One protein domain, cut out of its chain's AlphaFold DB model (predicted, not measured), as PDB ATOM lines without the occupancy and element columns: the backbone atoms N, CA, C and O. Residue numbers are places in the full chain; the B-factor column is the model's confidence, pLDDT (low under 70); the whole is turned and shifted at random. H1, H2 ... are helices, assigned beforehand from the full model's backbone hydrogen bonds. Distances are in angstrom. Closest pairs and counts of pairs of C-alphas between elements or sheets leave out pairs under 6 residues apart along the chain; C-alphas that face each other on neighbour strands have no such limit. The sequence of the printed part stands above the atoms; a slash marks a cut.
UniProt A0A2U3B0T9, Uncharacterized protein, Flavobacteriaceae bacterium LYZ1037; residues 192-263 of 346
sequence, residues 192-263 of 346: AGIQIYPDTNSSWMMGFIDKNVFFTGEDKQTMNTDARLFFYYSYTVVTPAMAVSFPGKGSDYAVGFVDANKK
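This is residues 192 to 263 of the 346 residues of an uncharacterized protein of Flavobacteriaceae bacterium LYZ1037 (UniProt A0A2U3B0T9). There is little regular structure here: most of the model is winding loop, with one helix, H1, and a single helical turn, H2, well separated from it. Two long loop stretches, residues 192 to 224 and 244 to 263, come side by side in a short antiparallel pairing of residues 205 to 206 with 254 to 255. The printed part has 72 residues, with H1 then H2 and no named strand; the class is all helix, though named elements hold only 14 residues. It is compact, with a radius of gyration of the C-alphas of 12.6 A and spans of 35 by 30 by 24 A.

Start at C-alpha 192, (47.409, 86.305, 42.568), and pass along the loop to C-alpha 225 at (45.409, 79.973, 30.592). There H1 begins, residues 225 to 234, 14.0 A long. Next find H2, residues 240 to 243, 5.2 A long, ending at C-alpha 243, (60.188, 77.452, 38.692).

H1 and H2 are apart, joined by a tight link of 5 residues. In H1 every O i to N i+4 pair is within hydrogen-bond range; H2 is too short for such a pair.

The C-alphas farthest apart, of Gln 221 and Asn 261, are 36.3 A apart. The printed part has no cut, and no printed residue is under 70 in pLDDT.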
ATOM      1  N   ALA A 192      46.965  85.811  41.256       94.88
ATOM      2  CA  ALA A 192      47.409  86.305  42.568       94.88
ATOM      3  C   ALA A 192      48.766  85.728  43.005       94.88
ATOM      4  O   ALA A 192      49.639  86.466  43.468       94.88
ATOM      5  N   GLY A 193      48.996  84.439  42.739       93.81
ATOM      6  CA  GLY A 193      50.247  83.731  43.018       93.81
ATOM      7  C   GLY A 193      51.493  84.244  42.285       93.81
ATOM      8  O   GLY A 193      52.599  83.753  42.518       93.81
ATOM      9  N   ILE A 194      51.354  85.233  41.393       95.00
ATOM     10  CA  ILE A 194      52.485  85.892  40.737       95.00
ATOM     11  C   ILE A 194      53.181  86.922  41.632       95.00
ATOM     12  O   ILE A 194      54.326  87.288  41.371       95.00
ATOM     13  N   GLN A 195      52.509  87.453  42.654       95.06
ATOM     14  CA  GLN A 195      53.052  88.556  43.444       95.06
ATOM     15  C   GLN A 195      54.179  88.074  44.363       95.06
ATOM     16  O   GLN A 195      54.001  87.153  45.153       95.06
ATOM     17  N   ILE A 196      55.338  88.742  44.315       94.75
ATOM     18  CA  ILE A 196      56.454  88.438  45.232       94.75
ATOM     19  C   ILE A 196      56.206  89.045  46.619       94.75
ATOM     20  O   ILE A 196      56.549  88.445  47.635       94.75
ATOM     21  N   TYR A 197      55.592  90.229  46.660       95.00
ATOM     22  CA  TYR A 197      55.284  90.962  47.892       95.00
ATOM     23  C   TYR A 197      53.796  91.363  47.907       95.00
ATOM     24  O   TYR A 197      53.495  92.547  47.723       95.00
ATOM     25  N   PRO A 198      52.866  90.397  48.068       94.38
ATOM     26  CA  PRO A 198      51.419  90.626  47.944       94.38
ATOM     27  C   PRO A 198      50.869  91.623  48.973       94.38
ATOM     28  O   PRO A 198      49.941  92.369  48.673       94.38
ATOM     29  N   ASP A 199      51.498  91.720  50.146       95.06
ATOM     30  CA  ASP A 199      51.085  92.625  51.230       95.06
ATOM     31  C   ASP A 199      51.536  94.086  51.023       95.06
ATOM     32  O   ASP A 199      51.452  94.921  51.924       95.06
ATOM     33  N   THR A 200      52.064  94.415  49.842       93.25
ATOM     34  CA  THR A 200      52.612  95.737  49.515       93.25
ATOM     35  C   THR A 200      52.110  96.217  48.155       93.25
ATOM     36  O   THR A 200      51.623  95.437  47.343       93.25
ATOM     37  N   ASN A 201      52.323  97.497  47.823       89.94
ATOM     38  CA  ASN A 201      52.073  98.005  46.467       89.94
ATOM     39  C   ASN A 201      53.196  97.644  45.462       89.94
ATOM     40  O   ASN A 201      53.406  98.342  44.468       89.94
ATOM     41  N   SER A 202      53.955  96.572  45.702       95.06
ATOM     42  CA  SER A 202      55.077  96.155  44.852       95.06
ATOM     43  C   SER A 202      54.646  95.835  43.419       95.06
ATOM     44  O   SER A 202      53.574  95.280  43.180       95.06
ATOM     45  N   SER A 203      55.488  96.195  42.445       95.75
ATOM     46  CA  SER A 203      55.338  95.822  41.027       95.75
ATOM     47  C   SER A 203      56.148  94.576  40.645       95.75
ATOM     48  O   SER A 203      56.105  94.157  39.493       95.75
ATOM     49  N   TRP A 204      56.881  93.988  41.597       96.38
ATOM     50  CA  TRP A 204      57.659  92.771  41.382       96.38
ATOM     51  C   TRP A 204      56.769  91.537  41.292       96.38
ATOM     52  O   TRP A 204      55.989  91.240  42.203       96.38
ATOM     53  N   MET A 205      56.957  90.801  40.205       95.69
ATOM     54  CA  MET A 205      56.230  89.588  39.868       95.69
ATOM     55  C   MET A 205      57.195  88.421  39.699       95.69
ATOM     56  O   MET A 205      58.321  88.598  39.238       95.69
ATOM     57  N   MET A 206      56.766  87.226  40.083       94.38
ATOM     58  CA  MET A 206      57.503  85.993  39.866       94.38
ATOM     59  C   MET A 206      57.366  85.570  38.401       94.38
ATOM     60  O   MET A 206      56.274  85.611  37.840       94.38
ATOM     61  N   GLY A 207      58.459  85.117  37.786       91.75
ATOM     62  CA  GLY A 207      58.437  84.636  36.399       91.75
ATOM     63  C   GLY A 207      57.515  83.427  36.183       91.75
ATOM     64  O   GLY A 207      56.967  83.266  35.098       91.75
ATOM     65  N   PHE A 208      57.308  82.610  37.221       92.31
ATOM     66  CA  PHE A 208      56.383  81.477  37.227       92.31
ATOM     67  C   PHE A 208      55.318  81.653  38.308       92.31
ATOM     68  O   PHE A 208      55.630  81.638  39.501       92.31
ATOM     69  N   ILE A 209      54.060  81.747  37.889       92.69
ATOM     70  CA  ILE A 209      52.907  81.781  38.797       92.69
ATOM     71  C   ILE A 209      52.847  80.462  39.564       92.69
ATOM     72  O   ILE A 209      53.012  79.391  38.973       92.69
ATOM     73  N   ASP A 210      52.706  80.552  40.887       91.00
ATOM     74  CA  ASP A 210      52.662  79.410  41.814       91.00
ATOM     75  C   ASP A 210      53.837  78.430  41.681       91.00
ATOM     76  O   ASP A 210      53.743  77.265  42.073       91.00
ATOM     77  N   LYS A 211      54.964  78.882  41.107       90.44
ATOM     78  CA  LYS A 211      56.129  78.032  40.808       90.44
ATOM     79  C   LYS A 211      55.756  76.804  39.959       90.44
ATOM     80  O   LYS A 211      56.379  75.745  40.067       90.44
ATOM     81  N   ASN A 212      54.746  76.951  39.099       91.88
ATOM     82  CA  ASN A 212      54.160  75.874  38.313       91.88
ATOM     83  C   ASN A 212      54.500  76.002  36.820       91.88
ATOM     84  O   ASN A 212      54.065  76.928  36.143       91.88
ATOM     85  N   VAL A 213      55.222  75.018  36.282       92.44
ATOM     86  CA  VAL A 213      55.558  74.942  34.846       92.44
ATOM     87  C   VAL A 213      54.497  74.280  33.976       92.44
ATOM     88  O   VAL A 213      54.589  74.320  32.753       92.44
ATOM     89  N   PHE A 214      53.524  73.618  34.595       94.00
ATOM     90  CA  PHE A 214      52.420  72.964  33.897       94.00
ATOM     91  C   PHE A 214      51.237  73.913  33.707       94.00
ATOM     92  O   PHE A 214      50.320  73.597  32.955       94.00
ATOM     93  N   PHE A 215      51.260  75.058  34.402       94.94
ATOM     94  CA  PHE A 215      50.223  76.091  34.396       94.94
ATOM     95  C   PHE A 215      48.822  75.575  34.741       94.94
ATOM     96  O   PHE A 215      47.824  76.213  34.428       94.94
ATOM     97  N   THR A 216      48.723  74.420  35.392       94.69
ATOM     98  CA  THR A 216      47.456  73.917  35.916       94.69
ATOM     99  C   THR A 216      46.960  74.794  37.063       94.69
ATOM    100  O   THR A 216      47.772  75.353  37.803       94.69
ATOM    101  N   GLY A 217      45.643  74.862  37.253       92.19
ATOM    102  CA  GLY A 217      45.057  75.423  38.469       92.19
ATOM    103  C   GLY A 217      45.423  74.606  39.713       92.19
ATOM    104  O   GLY A 217      46.011  73.522  39.616       92.19
ATOM    105  N   GLU A 218      45.057  75.115  40.891       88.44
ATOM    106  CA  GLU A 218      45.335  74.464  42.181       88.44
ATOM    107  C   GLU A 218      44.756  73.044  42.271       88.44
ATOM    108  O   GLU A 218      45.379  72.143  42.838       88.44
ATOM    109  N   ASP A 219      43.595  72.819  41.648       90.75
ATOM    110  CA  ASP A 219      42.935  71.511  41.573       90.75
ATOM    111  C   ASP A 219      43.680  70.493  40.694       90.75
ATOM    112  O   ASP A 219      43.406  69.292  40.763       90.75
ATOM    113  N   LYS A 220      44.638  70.958  39.881       91.94
ATOM    114  CA  LYS A 220      45.376  70.190  38.867       91.94
ATOM    115  C   LYS A 220      44.491  69.538  37.799       91.94
ATOM    116  O   LYS A 220      44.978  68.708  37.036       91.94
ATOM    117  N   GLN A 221      43.214  69.905  37.749       92.88
ATOM    118  CA  GLN A 221      42.235  69.449  36.760       92.88
ATOM    119  C   GLN A 221      41.932  70.542  35.733       92.88
ATOM    120  O   GLN A 221      41.485  70.247  34.628       92.88
ATOM    121  N   THR A 222      42.192  71.801  36.085       92.38
ATOM    122  CA  THR A 222      42.007  72.965  35.222       92.38
ATOM    123  C   THR A 222      43.339  73.512  34.714       92.38
ATOM    124  O   THR A 222      44.410  73.237  35.259       92.38
ATOM    125  N   MET A 223      43.272  74.307  33.647       93.50
ATOM    126  CA  MET A 223      44.398  75.064  33.105       93.50
ATOM    127  C   MET A 223      44.223  76.540  33.460       93.50
ATOM    128  O   MET A 223      43.188  77.132  33.158       93.50
ATOM    129  N   ASN A 224      45.253  77.152  34.030       95.69
ATOM    130  CA  ASN A 224      45.341  78.596  34.166       95.69
ATOM    131  C   ASN A 224      45.911  79.184  32.868       95.69
ATOM    132  O   ASN A 224      47.124  79.320  32.681       95.69
ATOM    133  N   THR A 225      45.021  79.492  31.925       94.06
ATOM    134  CA  THR A 225      45.409  79.973  30.592       94.06
ATOM    135  C   THR A 225      46.104  81.327  30.632       94.06
ATOM    136  O   THR A 225      46.998  81.552  29.822       94.06
ATOM    137  N   ASP A 226      45.756  82.196  31.585       96.06
ATOM    138  CA  ASP A 226      46.435  83.483  31.765       96.06
ATOM    139  C   ASP A 226      47.876  83.279  32.238       96.06
ATOM    140  O   ASP A 226      48.774  83.957  31.748       96.06
ATOM    141  N   ALA A 227      48.123  82.303  33.118       96.19
ATOM    142  CA  ALA A 227      49.471  81.979  33.572       96.19
ATOM    143  C   ALA A 227      50.345  81.414  32.453       96.19
ATOM    144  O   ALA A 227      51.489  81.838  32.259       96.19
ATOM    145  N   ARG A 228      49.775  80.491  31.674       95.69
ATOM    146  CA  ARG A 228      50.423  79.935  30.487       95.69
ATOM    147  C   ARG A 228      50.742  81.028  29.468       95.69
ATOM    148  O   ARG A 228      51.856  81.078  28.946       95.69
ATOM    149  N   LEU A 229      49.768  81.892  29.182       95.56
ATOM    150  CA  LEU A 229      49.927  83.018  28.269       95.56
ATOM    151  C   LEU A 229      51.006  83.972  28.777       95.56
ATOM    152  O   LEU A 229      51.887  84.339  28.006       95.56
ATOM    153  N   PHE A 230      50.964  84.338  30.060       95.81
ATOM    154  CA  PHE A 230      51.919  85.259  30.669       95.81
ATOM    155  C   PHE A 230      53.348  84.779  30.437       95.81
ATOM    156  O   PHE A 230      54.204  85.545  29.980       95.81
ATOM    157  N   PHE A 231      53.575  83.490  30.707       95.31
ATOM    158  CA  PHE A 231      54.883  82.886  30.561       95.31
ATOM    159  C   PHE A 231      55.317  82.837  29.098       95.31
ATOM    160  O   PHE A 231      56.329  83.436  28.762       95.31
ATOM    161  N   TYR A 232      54.561  82.182  28.210       94.38
ATOM    162  CA  TYR A 232      55.011  81.968  26.826       94.38
ATOM    163  C   TYR A 232      54.981  83.225  25.950       94.38
ATOM    164  O   TYR A 232      55.628  83.261  24.906       94.38
ATOM    165  N   TYR A 233      54.259  84.271  26.357       93.62
ATOM    166  CA  TYR A 233      54.325  85.567  25.684       93.62
ATOM    167  C   TYR A 233      55.606  86.344  26.013       93.62
ATOM    168  O   TYR A 233      56.056  87.173  25.218       93.62
ATOM    169  N   SER A 234      56.175  86.092  27.192       92.06
ATOM    170  CA  SER A 234      57.329  86.825  27.726       92.06
ATOM    171  C   SER A 234      58.623  86.020  27.632       92.06
ATOM    172  O   SER A 234      59.703  86.585  27.472       92.06
ATOM    173  N   TYR A 235      58.513  84.699  27.726       91.94
ATOM    174  CA  TYR A 235      59.603  83.762  27.926       91.94
ATOM    175  C   TYR A 235      59.406  82.509  27.090       91.94
ATOM    176  O   TYR A 235      58.397  82.278  26.431       91.94
ATOM    177  N   THR A 236      60.418  81.666  27.142       90.50
ATOM    178  CA  THR A 236      60.442  80.404  26.436       90.50
ATOM    179  C   THR A 236      61.152  79.372  27.295       90.50
ATOM    180  O   THR A 236      61.924  79.746  28.180       90.50
ATOM    181  N   VAL A 237      60.914  78.093  27.002       89.69
ATOM    182  CA  VAL A 237      61.343  76.928  27.793       89.69
ATOM    183  C   VAL A 237      60.658  76.842  29.147       89.69
ATOM    184  O   VAL A 237      60.658  77.787  29.928       89.69
ATOM    185  N   VAL A 238      60.208  75.641  29.496       91.50
ATOM    186  CA  VAL A 238      59.842  75.316  30.871       91.50
ATOM    187  C   VAL A 238      60.604  74.104  31.399       91.50
ATOM    188  O   VAL A 238      60.805  73.101  30.713       91.50
ATOM    189  N   THR A 239      61.012  74.198  32.661       89.06
ATOM    190  CA  THR A 239      61.566  73.099  33.458       89.06
ATOM    191  C   THR A 239      61.219  73.340  34.926       89.06
ATOM    192  O   THR A 239      61.398  74.465  35.404       89.06
ATOM    193  N   PRO A 240      60.770  72.326  35.692       86.88
ATOM    194  CA  PRO A 240      60.511  72.510  37.119       86.88
ATOM    195  C   PRO A 240      61.722  73.052  37.902       86.88
ATOM    196  O   PRO A 240      61.543  73.710  38.920       86.88
ATOM    197  N   ALA A 241      62.950  72.826  37.415       81.62
ATOM    198  CA  ALA A 241      64.171  73.353  38.024       81.62
ATOM    199  C   ALA A 241      64.314  74.886  37.919       81.62
ATOM    200  O   ALA A 241      65.116  75.463  38.648       81.62
ATOM    201  N   MET A 242      63.577  75.537  37.008       84.38
ATOM    202  CA  MET A 242      63.536  77.000  36.865       84.38
ATOM    203  C   MET A 242      62.399  77.657  37.651       84.38
ATOM    204  O   MET A 242      62.470  78.856  37.889       84.38
ATOM    205  N   ALA A 243      61.357  76.905  38.008       85.75
ATOM    206  CA  ALA A 243      60.188  77.452  38.692       85.75
ATOM    207  C   ALA A 243      60.236  77.234  40.209       85.75
ATOM    208  O   ALA A 243      59.782  78.085  40.969       85.75
ATOM    209  N   VAL A 244      60.776  76.099  40.662       84.00
ATOM    210  CA  VAL A 244      60.794  75.734  42.081       84.00
ATOM    211  C   VAL A 244      62.076  76.228  42.747       84.00
ATOM    212  O   VAL A 244      63.178  75.820  42.378       84.00
ATOM    213  N   SER A 245      61.925  77.060  43.777       83.00
ATOM    214  CA  SER A 245      63.047  77.582  44.562       83.00
ATOM    215  C   SER A 245      63.558  76.544  45.560       83.00
ATOM    216  O   SER A 245      62.787  75.975  46.337       83.00
ATOM    217  N   PHE A 246      64.876  76.361  45.604       81.94
ATOM    218  CA  PHE A 246      65.559  75.572  46.624       81.94
ATOM    219  C   PHE A 246      66.591  76.465  47.324       81.94
ATOM    220  O   PHE A 246      67.394  77.097  46.637       81.94
ATOM    221  N   PRO A 247      66.637  76.530  48.667       85.38
ATOM    222  CA  PRO A 247      67.642  77.336  49.355       85.38
ATOM    223  C   PRO A 247      69.066  77.015  48.873       85.38
ATOM    224  O   PRO A 247      69.502  75.862  48.894       85.38
ATOM    225  N   GLY A 248      69.766  78.044  48.389       82.94
ATOM    226  CA  GLY A 248      71.132  77.948  47.868       82.94
ATOM    227  C   GLY A 248      71.294  77.232  46.519       82.94
ATOM    228  O   GLY A 248      72.430  77.025  46.093       82.94
ATOM    229  N   LYS A 249      70.210  76.832  45.836       80.94
ATOM    230  CA  LYS A 249      70.268  76.086  44.565       80.94
ATOM    231  C   LYS A 249      69.221  76.572  43.562       80.94
ATOM    232  O   LYS A 249      68.087  76.857  43.917       80.94
ATOM    233  N   GLY A 250      69.579  76.554  42.280       79.69
ATOM    234  CA  GLY A 250      68.680  76.975  41.205       79.69
ATOM    235  C   GLY A 250      68.688  78.488  41.001       79.69
ATOM    236  O   GLY A 250      69.724  79.137  41.153       79.69
ATOM    237  N   SER A 251      67.556  79.041  40.579       82.88
ATOM    238  CA  SER A 251      67.395  80.466  40.287       82.88
ATOM    239  C   SER A 251      65.953  80.881  40.547       82.88
ATOM    240  O   SER A 251      65.049  80.097  40.281       82.88
ATOM    241  N   ASP A 252      65.764  82.113  41.012       88.75
ATOM    242  CA  ASP A 252      64.463  82.775  41.079       88.75
ATOM    243  C   ASP A 252      64.476  83.991  40.148       88.75
ATOM    244  O   ASP A 252      65.504  84.656  39.990       88.75
ATOM    245  N   TYR A 253      63.331  84.271  39.525       91.00
ATOM    246  CA  TYR A 253      63.186  85.326  38.528       91.00
ATOM    247  C   TYR A 253      62.138  86.333  38.995       91.00
ATOM    248  O   TYR A 253      60.939  86.065  38.925       91.00
ATOM    249  N   ALA A 254      62.603  87.491  39.466       94.00
ATOM    250  CA  ALA A 254      61.757  88.644  39.744       94.00
ATOM    251  C   ALA A 254      61.692  89.547  38.509       94.00
ATOM    252  O   ALA A 254      62.715  89.879  37.912       94.00
ATOM    253  N   VAL A 255      60.482  89.946  38.134       95.12
ATOM    254  CA  VAL A 255      60.196  90.677  36.900       95.12
ATOM    255  C   VAL A 255      59.424  91.949  37.223       95.12
ATOM    256  O   VAL A 255      58.505  91.927  38.042       95.12
ATOM    257  N   GLY A 256      59.776  93.050  36.561       94.56
ATOM    258  CA  GLY A 256      59.018  94.297  36.587       94.56
ATOM    259  C   GLY A 256      58.645  94.730  35.171       94.56
ATOM    260  O   GLY A 256      59.528  94.981  34.360       94.56
ATOM    261  N   PHE A 257      57.345  94.835  34.885       94.38
ATOM    262  CA  PHE A 257      56.821  95.374  33.615       94.38
ATOM    263  C   PHE A 257      56.336  96.826  33.740       94.38
ATOM    264  O   PHE A 257      56.140  97.522  32.741       94.38
ATOM    265  N   VAL A 258      56.121  97.282  34.975       95.94
ATOM    266  CA  VAL A 258      55.626  98.617  35.313       95.94
ATOM    267  C   VAL A 258      56.428  99.200  36.471       95.94
ATOM    268  O   VAL A 258      57.008  98.470  37.278       95.94
ATOM    269  N   ASP A 259      56.447 100.524  36.565       96.31
ATOM    270  CA  ASP A 259      57.095 101.249  37.652       96.31
ATOM    271  C   ASP A 259      56.316 101.153  38.984       96.31
ATOM    272  O   ASP A 259      55.285 100.477  39.105       96.31
ATOM    273  N   ALA A 260      56.809 101.840  40.020       95.62
ATOM    274  CA  ALA A 260      56.178 101.881  41.343       95.62
ATOM    275  C   ALA A 260      54.777 102.534  41.348       95.62
ATOM    276  O   ALA A 260      53.995 102.305  42.268       95.62
ATOM    277  N   ASN A 261      54.441 103.312  40.315       95.62
ATOM    278  CA  ASN A 261      53.132 103.936  40.119       95.62
ATOM    279  C   ASN A 261      52.224 103.115  39.191       95.62
ATOM    280  O   ASN A 261      51.201 103.628  38.735       95.62
ATOM    281  N   LYS A 262      52.597 101.862  38.892       95.06
ATOM    282  CA  LYS A 262      51.881 100.963  37.974       95.06
ATOM    283  C   LYS A 262      51.781 101.507  36.548       95.06
ATOM    284  O   LYS A 262      50.832 101.192  35.837       95.06
ATOM    285  N   LYS A 263      52.746 102.324  36.117       96.06
ATOM    286  CA  LYS A 263      52.818 102.812  34.735       96.06
ATOM    287  C   LYS A 263      53.824 101.986  33.935       96.06
ATOM    288  O   LYS A 263      54.861 101.624  34.495       96.06
TER     289      LYS A 263